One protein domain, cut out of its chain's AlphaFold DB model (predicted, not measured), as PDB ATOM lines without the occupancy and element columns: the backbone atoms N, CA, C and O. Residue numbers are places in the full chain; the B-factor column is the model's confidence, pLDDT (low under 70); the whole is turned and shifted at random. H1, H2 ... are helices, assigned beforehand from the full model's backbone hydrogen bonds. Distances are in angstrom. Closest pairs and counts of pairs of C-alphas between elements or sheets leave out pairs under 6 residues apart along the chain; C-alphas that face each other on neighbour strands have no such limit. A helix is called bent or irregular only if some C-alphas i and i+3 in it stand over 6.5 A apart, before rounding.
ATOM      1  N   TRP A   5     -44.386  54.506 104.160       78.69
ATOM      2  CA  TRP A   5     -45.797  54.157 104.310       78.69
ATOM      3  C   TRP A   5     -46.275  54.141 105.764       78.69
ATOM      4  O   TRP A   5     -47.330  54.700 106.051       78.69
ATOM      5  N   MET A   6     -45.514  53.546 106.691       78.50
ATOM      6  CA  MET A   6     -45.888  53.502 108.117       78.50
ATOM      7  C   MET A   6     -45.898  54.891 108.761       78.50
ATOM      8  O   MET A   6     -46.543  55.081 109.785       78.50
ATOM      9  N   HIS A   7     -45.196  55.853 108.164       80.38
ATOM     10  CA  HIS A   7     -45.210  57.250 108.584       80.38
ATOM     11  C   HIS A   7     -46.315  58.070 107.902       80.38
ATOM     12  O   HIS A   7     -46.657  59.141 108.388       80.38
ATOM     13  N   SER A   8     -46.905  57.555 106.820       82.31
ATOM     14  CA  SER A   8     -47.986  58.190 106.054       82.31
ATOM     15  C   SER A   8     -49.389  57.741 106.472       82.31
ATOM     16  O   SER A   8     -50.377  58.329 106.020       82.31
ATOM     17  N   VAL A   9     -49.499  56.709 107.314       86.19
ATOM     18  CA  VAL A   9     -50.772  56.209 107.848       86.19
ATOM     19  C   VAL A   9     -50.755  56.148 109.372       86.19
ATOM     20  O   VAL A   9     -49.716  55.960 109.994       86.19
ATOM     21  N   THR A  10     -51.921  56.298 109.986       85.62
ATOM     22  CA  THR A  10     -52.119  56.095 111.425       85.62
ATOM     23  C   THR A  10     -52.129  54.608 111.793       85.62
ATOM     24  O   THR A  10     -52.273  53.738 110.931       85.62
ATOM     25  N   ASP A  11     -52.077  54.303 113.093       84.31
ATOM     26  CA  ASP A  11     -52.174  52.927 113.609       84.31
ATOM     27  C   ASP A  11     -53.481  52.209 113.211       84.31
ATOM     28  O   ASP A  11     -53.517  50.981 113.123       84.31
ATOM     29  N   ASP A  12     -54.564  52.955 112.952       83.81
ATOM     30  CA  ASP A  12     -55.844  52.436 112.447       83.81
ATOM     31  C   ASP A  12     -55.941  52.414 110.908       83.81
ATOM     32  O   ASP A  12     -56.992  52.085 110.353       83.81
ATOM     33  N   GLY A  13     -54.844  52.715 110.208       84.25
ATOM     34  CA  GLY A  13     -54.729  52.611 108.754       84.25
ATOM     35  C   GLY A  13     -55.369  53.762 107.978       84.25
ATOM     36  O   GLY A  13     -55.673  53.597 106.795       84.25
ATOM     37  N   ARG A  14     -55.601  54.914 108.618       86.75
ATOM     38  CA  ARG A  14     -56.054  56.135 107.935       86.75
ATOM     39  C   ARG A  14     -54.868  56.843 107.312       86.75
ATOM     40  O   ARG A  14     -53.824  56.955 107.945       86.75
ATOM     41  N   LEU A  15     -55.041  57.375 106.107       87.44
ATOM     42  CA  LEU A  15     -54.036  58.251 105.505       87.44
ATOM     43  C   LEU A  15     -53.940  59.542 106.328       87.44
ATOM     44  O   LEU A  15     -54.967  60.061 106.759       87.44
ATOM     45  N   LEU A  16     -52.741  60.067 106.558       85.12
ATOM     46  CA  LEU A  16     -52.590  61.370 107.211       85.12
ATOM     47  C   LEU A  16     -53.239  62.507 106.399       85.12
ATOM     48  O   LEU A  16     -53.484  62.367 105.198       85.12
ATOM     49  N   SER A  17     -53.530  63.632 107.062       82.50
ATOM     50  CA  SER A  17     -53.959  64.856 106.375       82.50
ATOM     51  C   SER A  17     -52.909  65.298 105.349       82.50
ATOM     52  O   SER A  17     -51.744  64.915 105.434       82.50
ATOM     53  N   ASP A  18     -53.300  66.116 104.377       77.94
ATOM     54  CA  ASP A  18     -52.382  66.657 103.368       77.94
ATOM     55  C   ASP A  18     -51.205  67.425 103.993       77.94
ATOM     56  O   ASP A  18     -50.066  67.259 103.559       77.94
ATOM     57  N   VAL A  19     -51.469  68.212 105.039       78.31
ATOM     58  CA  VAL A  19     -50.455  68.970 105.788       78.31
ATOM     59  C   VAL A  19     -49.486  68.038 106.512       78.31
ATOM     60  O   VAL A  19     -48.273  68.214 106.401       78.31
ATOM     61  N   ASP A  20     -50.006  67.040 107.227       79.50
ATOM     62  CA  ASP A  20     -49.175  66.100 107.982       79.50
ATOM     63  C   ASP A  20     -48.364  65.206 107.038       79.50
ATOM     64  O   ASP A  20     -47.179  64.975 107.261       79.50
ATOM     65  N   LEU A  21     -48.973  64.750 105.940       81.06
ATOM     66  CA  LEU A  21     -48.305  63.947 104.921       81.06
ATOM     67  C   LEU A  21     -47.199  64.743 104.214       81.06
ATOM     68  O   LEU A  21     -46.110  64.216 104.003       81.06
ATOM     69  N   ALA A  22     -47.445  66.012 103.877       80.69
ATOM     70  CA  ALA A  22     -46.439  66.878 103.262       80.69
ATOM     71  C   ALA A  22     -45.245  67.142 104.193       80.69
ATOM     72  O   ALA A  22     -44.114  67.202 103.719       80.69
ATOM     73  N   ALA A  23     -45.489  67.252 105.502       78.62
ATOM     74  CA  ALA A  23     -44.439  67.366 106.514       78.62
ATOM     75  C   ALA A  23     -43.665  66.053 106.742       78.62
ATOM     76  O   ALA A  23     -42.571  66.073 107.294       78.62
ATOM     77  N   MET A  24     -44.213  64.900 106.345       79.00
ATOM     78  CA  MET A  24     -43.494  63.621 106.402       79.00
ATOM     79  C   MET A  24     -42.714  63.331 105.115       79.00
ATOM     80  O   MET A  24     -41.658  62.710 105.161       79.00
ATOM     81  N   LEU A  25     -43.209  63.791 103.964       81.19
ATOM     82  CA  LEU A  25     -42.593  63.594 102.649       81.19
ATOM     83  C   LEU A  25     -41.767  64.821 102.223       81.19
ATOM     84  O   LEU A  25     -41.906  65.328 101.108       81.19
ATOM     85  N   GLU A  26     -40.923  65.323 103.126       75.06
ATOM     86  CA  GLU A  26     -40.203  66.595 102.952       75.06
ATOM     87  C   GLU A  26     -39.058  66.520 101.938       75.06
ATOM     88  O   GLU A  26     -38.649  67.549 101.386       75.06
ATOM     89  N   THR A  27     -38.534  65.324 101.658       78.12
ATOM     90  CA  THR A  27     -37.471  65.143 100.669       78.12
ATOM     91  C   THR A  27     -37.943  64.361  99.448       78.12
ATOM     92  O   THR A  27     -38.819  63.500  99.506       78.12
ATOM     93  N   GLY A  28     -37.295  64.611  98.306       74.50
ATOM     94  CA  GLY A  28     -37.522  63.803  97.105       74.50
ATOM     95  C   GLY A  28     -37.194  62.316  97.304       74.50
ATOM     96  O   GLY A  28     -37.738  61.486  96.581       74.50
ATOM     97  N   GLY A  29     -36.340  61.980  98.280       79.88
ATOM     98  CA  GLY A  29     -36.067  60.598  98.677       79.88
ATOM     99  C   GLY A  29     -37.270  59.952  99.359       79.88
ATOM    100  O   GLY A  29     -37.683  58.874  98.942       79.88
ATOM    101  N   ASP A  30     -37.889  60.650 100.314       80.31
ATOM    102  CA  ASP A  30     -39.055  60.149 101.057       80.31
ATOM    103  C   ASP A  30     -40.261  59.941 100.132       80.31
ATOM    104  O   ASP A  30     -40.957  58.928 100.220       80.31
ATOM    105  N   VAL A  31     -40.467  60.869  99.188       83.00
ATOM    106  CA  VAL A  31     -41.500  60.758  98.145       83.00
ATOM    107  C   VAL A  31     -41.267  59.533  97.259       83.00
ATOM    108  O   VAL A  31     -42.223  58.839  96.905       83.00
ATOM    109  N   TRP A  32     -40.015  59.268  96.878       85.12
ATOM    110  CA  TRP A  32     -39.680  58.118  96.041       85.12
ATOM    111  C   TRP A  32     -39.874  56.796  96.789       85.12
ATOM    112  O   TRP A  32     -40.539  55.908  96.263       85.12
ATOM    113  N   GLU A  33     -39.382  56.690  98.025       87.00
ATOM    114  CA  GLU A  33     -39.556  55.499  98.867       87.00
ATOM    115  C   GLU A  33     -41.042  55.221  99.131       87.00
ATOM    116  O   GLU A  33     -41.510  54.099  98.947       87.00
ATOM    117  N   TYR A  34     -41.833  56.257  99.431       87.75
ATOM    118  CA  TYR A  34     -43.285  56.130  99.562       87.75
ATOM    119  C   TYR A  34     -43.944  55.592  98.280       87.75
ATOM    120  O   TYR A  34     -44.811  54.716  98.340       87.75
ATOM    121  N   ALA A  35     -43.534  56.090  97.109       88.75
ATOM    122  CA  ALA A  35     -44.058  55.620  95.830       88.75
ATOM    123  C   ALA A  35     -43.659  54.163  95.532       88.75
ATOM    124  O   ALA A  35     -44.490  53.402  95.030       88.75
ATOM    125  N   GLU A  36     -42.428  53.759  95.857       92.44
ATOM    126  CA  GLU A  36     -41.957  52.374  95.725       92.44
ATOM    127  C   GLU A  36     -42.748  51.420  96.625       92.44
ATOM    128  O   GLU A  36     -43.190  50.362  96.166       92.44
ATOM    129  N   GLU A  37     -42.995  51.807  97.876       91.81
ATOM    130  CA  GLU A  37     -43.783  51.011  98.819       91.81
ATOM    131  C   GLU A  37     -45.241  50.882  98.377       91.81
ATOM    132  O   GLU A  37     -45.771  49.768  98.309       91.81
ATOM    133  N   ALA A  38     -45.875  51.995  97.995       90.50
ATOM    134  CA  ALA A  38     -47.233  52.003  97.455       90.50
ATOM    135  C   ALA A  38     -47.349  51.108  96.210       90.50
ATOM    136  O   ALA A  38     -48.261  50.278  96.117       90.50
ATOM    137  N   TYR A  39     -46.400  51.226  95.277       92.81
ATOM    138  CA  TYR A  39     -46.335  50.383  94.086       92.81
ATOM    139  C   TYR A  39     -46.213  48.897  94.451       92.81
ATOM    140  O   TYR A  39     -46.988  48.073  93.954       92.81
ATOM    141  N   GLY A  40     -45.288  48.552  95.351       94.75
ATOM    142  CA  GLY A  40     -45.051  47.179  95.793       94.75
ATOM    143  C   GLY A  40     -46.273  46.542  96.455       94.75
ATOM    144  O   GLY A  40     -46.637  45.416  96.106       94.75
ATOM    145  N   MET A  41     -46.951  47.258  97.356       93.88
ATOM    146  CA  MET A  41     -48.154  46.760  98.038       93.88
ATOM    147  C   MET A  41     -49.308  46.511  97.069       93.88
ATOM    148  O   MET A  41     -49.934  45.451  97.119       93.88
ATOM    149  N   VAL A  42     -49.570  47.453  96.159       94.25
ATOM    150  CA  VAL A  42     -50.628  47.308  95.149       94.25
ATOM    151  C   VAL A  42     -50.363  46.084  94.269       94.25
ATOM    152  O   VAL A  42     -51.274  45.290  94.023       94.25
ATOM    153  N   TRP A  43     -49.113  45.879  93.845       95.69
ATOM    154  CA  TRP A  43     -48.742  44.725  93.025       95.69
ATOM    155  C   TRP A  43     -48.811  43.403  93.795       95.69
ATOM    156  O   TRP A  43     -49.293  42.405  93.256       95.69
ATOM    157  N   PHE A  44     -48.381  43.394  95.059       95.31
ATOM    158  CA  PHE A  44     -48.477  42.232  95.941       95.31
ATOM    159  C   PHE A  44     -49.933  41.794  96.141       95.31
ATOM    160  O   PHE A  44     -50.257  40.621  95.948       95.31
ATOM    161  N   LEU A  45     -50.827  42.735  96.458       93.00
ATOM    162  CA  LEU A  45     -52.252  42.460  96.645       93.00
ATOM    163  C   LEU A  45     -52.907  41.966  95.352       93.00
ATOM    164  O   LEU A  45     -53.625  40.966  95.372       93.00
ATOM    165  N   ALA A  46     -52.617  42.607  94.218       94.06
ATOM    166  CA  ALA A  46     -53.125  42.178  92.917       94.06
ATOM    167  C   ALA A  46     -52.663  40.756  92.554       94.06
ATOM    168  O   ALA A  46     -53.461  39.939  92.092       94.06
ATOM    169  N   ALA A  47     -51.395  40.428  92.815       93.31
ATOM    170  CA  ALA A  47     -50.856  39.085  92.614       93.31
ATOM    171  C   ALA A  47     -51.505  38.040  93.528       93.31
ATOM    172  O   ALA A  47     -51.721  36.911  93.092       93.31
ATOM    173  N   ALA A  48     -51.862  38.411  94.759       91.38
ATOM    174  CA  ALA A  48     -52.529  37.517  95.700       91.38
ATOM    175  C   ALA A  48     -53.976  37.183  95.289       91.38
ATOM    176  O   ALA A  48     -54.419  36.053  95.496       91.38
ATOM    177  N   VAL A  49     -54.709  38.126  94.681       87.12
ATOM    178  CA  VAL A  49     -56.116  37.918  94.265       87.12
ATOM    179  C   VAL A  49     -56.268  37.370  92.840       87.12
ATOM    180  O   VAL A  49     -57.277  36.739  92.522       87.12
ATOM    181  N   SER A  50     -55.264  37.552  91.977       84.19
ATOM    182  CA  SER A  50     -55.259  37.063  90.589       84.19
ATOM    183  C   SER A  50     -55.567  35.571  90.399       84.19
ATOM    184  O   SER A  50     -56.382  35.264  89.523       84.19
ATOM    185  N   PRO A  51     -54.996  34.634  91.185       76.81
ATOM    186  CA  PRO A  51     -55.259  33.202  91.034       76.81
ATOM    187  C   PRO A  51     -56.742  32.828  91.147       76.81
ATOM    188  O   PRO A  51     -57.170  31.844  90.552       76.81
ATOM    189  N   ALA A  52     -57.533  33.619  91.877       69.38
ATOM    190  CA  ALA A  52     -58.958  33.376  92.084       69.38
ATOM    191  C   ALA A  52     -59.858  33.994  90.995       69.38
ATOM    192  O   ALA A  52     -61.018  33.610  90.873       69.38
ATOM    193  N   GLY A  53     -59.350  34.958  90.218       66.12
ATOM    194  CA  GLY A  53     -60.185  35.861  89.419       66.12
ATOM    195  C   GLY A  53     -60.086  35.724  87.901       66.12
ATOM    196  O   GLY A  53     -60.771  36.461  87.199       66.12
ATOM    197  N   GLY A  54     -59.213  34.857  87.373       84.38
ATOM    198  CA  GLY A  54     -58.995  34.724  85.922       84.38
ATOM    199  C   GLY A  54     -58.413  35.976  85.243       84.38
ATOM    200  O   GLY A  54     -58.357  36.038  84.018       84.38
ATOM    201  N   ARG A  55     -57.978  36.964  86.033       89.69
ATOM    202  CA  ARG A  55     -57.393  38.236  85.590       89.69
ATOM    203  C   ARG A  55     -55.958  38.332  86.072       89.69
ATOM    204  O   ARG A  55     -55.625  37.884  87.172       89.69
ATOM    205  N   THR A  56     -55.108  38.931  85.257       94.31
ATOM    206  CA  THR A  56     -53.710  39.205  85.583       94.31
ATOM    207  C   THR A  56     -53.596  40.293  86.660       94.31
ATOM    208  O   THR A  56     -54.496  41.128  86.784       94.31
ATOM    209  N   PRO A  57     -52.481  40.352  87.414       94.88
ATOM    210  CA  PRO A  57     -52.302  41.385  88.437       94.88
ATOM    211  C   PRO A  57     -52.394  42.793  87.843       94.88
ATOM    212  O   PRO A  57     -53.010  43.683  88.415       94.88
ATOM    213  N   LYS A  58     -51.868  42.974  86.626       95.31
ATOM    214  CA  LYS A  58     -51.955  44.236  85.888       95.31
ATOM    215  C   LYS A  58     -53.400  44.681  85.645       95.31
ATOM    216  O   LYS A  58     -53.692  45.863  85.789       95.31
ATOM    217  N   GLU A  59     -54.292  43.765  85.272       94.69
ATOM    218  CA  GLU A  59     -55.707  44.089  85.037       94.69
ATOM    219  C   GLU A  59     -56.424  44.480  86.331       94.69
ATOM    220  O   GLU A  59     -57.244  45.394  86.312       94.69
ATOM    221  N   TRP A  60     -56.081  43.838  87.453       94.50
ATOM    222  CA  TRP A  60     -56.587  44.237  88.766       94.50
ATOM    223  C   TRP A  60     -56.135  45.639  89.156       94.50
ATOM    224  O   TRP A  60     -56.947  46.431  89.627       94.50
ATOM    225  N   VAL A  61     -54.861  45.966  88.931       95.06
ATOM    226  CA  VAL A  61     -54.351  47.297  89.276       95.06
ATOM    227  C   VAL A  61     -54.918  48.379  88.368       95.06
ATOM    228  O   VAL A  61     -55.255  49.453  88.860       95.06
ATOM    229  N   GLU A  62     -55.092  48.111  87.073       95.69
ATOM    230  CA  GLU A  62     -55.718  49.088  86.178       95.69
ATOM    231  C   GLU A  62     -57.177  49.357  86.572       95.69
ATOM    232  O   GLU A  62     -57.604  50.511  86.594       95.69
ATOM    233  N   GLU A  63     -57.935  48.334  86.976       93.62
ATOM    234  CA  GLU A  63     -59.280  48.558  87.510       93.62
ATOM    235  C   GLU A  63     -59.260  49.341  88.826       93.62
ATOM    236  O   GLU A  63     -60.019  50.300  88.975       93.62
ATOM    237  N   ALA A  64     -58.378  48.978  89.762       93.31
ATOM    238  CA  ALA A  64     -58.237  49.688  91.030       93.31
ATOM    239  C   ALA A  64     -57.890  51.169  90.809       93.31
ATOM    240  O   ALA A  64     -58.457  52.042  91.464       93.31
ATOM    241  N   ARG A  65     -57.028  51.469  89.831       94.94
ATOM    242  CA  ARG A  65     -56.700  52.837  89.414       94.94
ATOM    243  C   ARG A  65     -57.921  53.576  88.873       94.94
ATOM    244  O   ARG A  65     -58.120  54.732  89.234       94.94
ATOM    245  N   ILE A  66     -58.737  52.948  88.026       96.69
ATOM    246  CA  ILE A  66     -59.967  53.567  87.497       96.69
ATOM    247  C   ILE A  66     -60.957  53.862  88.633       96.69
ATOM    248  O   ILE A  66     -61.598  54.912  88.643       96.69
ATOM    249  N   ARG A  67     -61.051  52.963  89.618       94.00
ATOM    250  CA  ARG A  67     -62.016  53.030  90.727       94.00
ATOM    251  C   ARG A  67     -61.433  53.606  92.018       94.00
ATOM    252  O   ARG A  67     -62.032  53.442  93.078       94.00
ATOM    253  N   TYR A  68     -60.301  54.313  91.957       90.75
ATOM    254  CA  TYR A  68     -59.572  54.734  93.162       90.75
ATOM    255  C   TYR A  68     -60.440  55.535  94.145       90.75
ATOM    256  O   TYR A  68     -60.305  55.370  95.351       90.75
ATOM    257  N   ARG A  69     -61.382  56.354  93.650       89.00
ATOM    258  CA  ARG A  69     -62.306  57.129  94.497       89.00
ATOM    259  C   ARG A  69     -63.239  56.247  95.321       89.00
ATOM    260  O   ARG A  69     -63.517  56.569  96.470       89.00
ATOM    261  N   GLU A  70     -63.696  55.135  94.755       92.50
ATOM    262  CA  GLU A  70     -64.473  54.140  95.497       92.50
ATOM    263  C   GLU A  70     -63.593  53.460  96.549       92.50
ATOM    264  O   GLU A  70     -64.025  53.273  97.680       92.50
ATOM    265  N   GLY A  71     -62.333  53.172  96.208       89.62
ATOM    266  CA  GLY A  71     -61.334  52.686  97.163       89.62
ATOM    267  C   GLY A  71     -61.136  53.633  98.350       89.62
ATOM    268  O   GLY A  71     -61.129  53.179  99.489       89.62
ATOM    269  N   ILE A  72     -61.062  54.946  98.107       87.81
ATOM    270  CA  ILE A  72     -60.998  55.957  99.175       87.81
ATOM    271  C   ILE A  72     -62.258  55.921 100.046       87.81
ATOM    272  O   ILE A  72     -62.142  55.912 101.268       87.81
ATOM    273  N   ALA A  73     -63.449  55.830  99.449       87.50
ATOM    274  CA  ALA A  73     -64.708  55.743 100.196       87.50
ATOM    275  C   ALA A  73     -64.838  54.461 101.044       87.50
ATOM    276  O   ALA A  73     -65.539  54.465 102.052       87.50
ATOM    277  N   LEU A  74     -64.181  53.370 100.637       88.50
ATOM    278  CA  LEU A  74     -64.124  52.102 101.374       88.50
ATOM    279  C   LEU A  74     -62.992  52.047 102.410       88.50
ATOM    280  O   LEU A  74     -62.970  51.138 103.239       88.50
ATOM    281  N   SER A  75     -62.033  52.969 102.334       88.44
ATOM    282  CA  SER A  75     -60.883  53.004 103.233       88.44
ATOM    283  C   SER A  75     -61.289  53.438 104.650       88.44
ATOM    284  O   SER A  75     -62.366  54.006 104.844       88.44
TER     285      SER A  75
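AT A GLANCE: This is residues 5 to 75 of the 84 residues of an uncharacterized protein of Microbacterium maritypicum MF109 (UniProt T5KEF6). One long helix, H3, makes the long axis of a loose model, with two short helices, H1 and H2, near its first part and an arm of two more, H4 and H5, turning back from its other end. H4 packs slantwise on residues 42 to 50 of H3, and H5 then turns off sharply, with residues 68 to 71 sticking out from the rest. The printed part has 71 residues with five named helices, in the order H1, H2, H3, H4, H5, and no named strand; the class is all helix. It is loose, with a radius of gyration of the C-alphas of 13.9 A, and its elongated outline spans 41 by 26 by 22 A.

HOW THE PARTS SIT: Start at H1, residues 5 to 8, and look across to H2, residues 18 to 24: they only just touch, with 3 pairs of C-alphas within 8 A, the closest those of Ser 8 and Leu 21, 5.9 A apart. H1 also only just touches H3, residues 28 to 53, with 3 pairs within 8 A; residues 34 to 38 alone of H3 take part, and the closest C-alphas are those of Trp 5 and Tyr 34, 5.7 A apart. H2 and H3 are close but not clearly touching, with the closest C-alphas, of Met 24 and Asp 30, 7.8 A apart; their lines are only just about perpendicular, at 70.2 degrees. Move on to H4, residues 57 to 66, which touches H3 at residues 42 to 50 of H3 alone, at a steep tilt of 65 degrees, opposite ways; the closest C-alphas are those of Ala 46 and Pro 57, 4.6 A apart. H5, residues 68 to 74, is close to H4 but not clearly touching, about perpendicular at 82 degrees, with the closest C-alphas, of Ala 64 and Gly 71, 7.5 A apart. H5 is apart from H1, H2 and H3. In H2, H4 and H5 every O i to N i+4 pair is within hydrogen-bond range, in H3 19 of 22 are, and H1 is too short for such a pair but has its one O i to N i+3 pair within range.

IN THESE COORDINATES: Find C-alpha 5 at (-45.797, 54.157, 104.310), where H1 begins; H2 follows with 9.9 A from first to last C-alpha. From C-alpha 28 at (-37.522, 63.803, 97.105), H3 runs 36.8 A; it is only just irregular, with C-alphas 48 and 51 6.9 A apart. H4 is 14.4 A long, and H5, 9.8 A long, ends with C-alpha 74 at (-64.124, 52.102, 101.374).

THE WHOLE: Look for the two C-alphas farthest apart at Ala 23 and Gly 54, 41.2 A. The printed part has no cut; the link H1 to H2 is short, and the other three are tight. The mean pLDDT of the printed part is 86.8, and residues 52 to 53 are under 70.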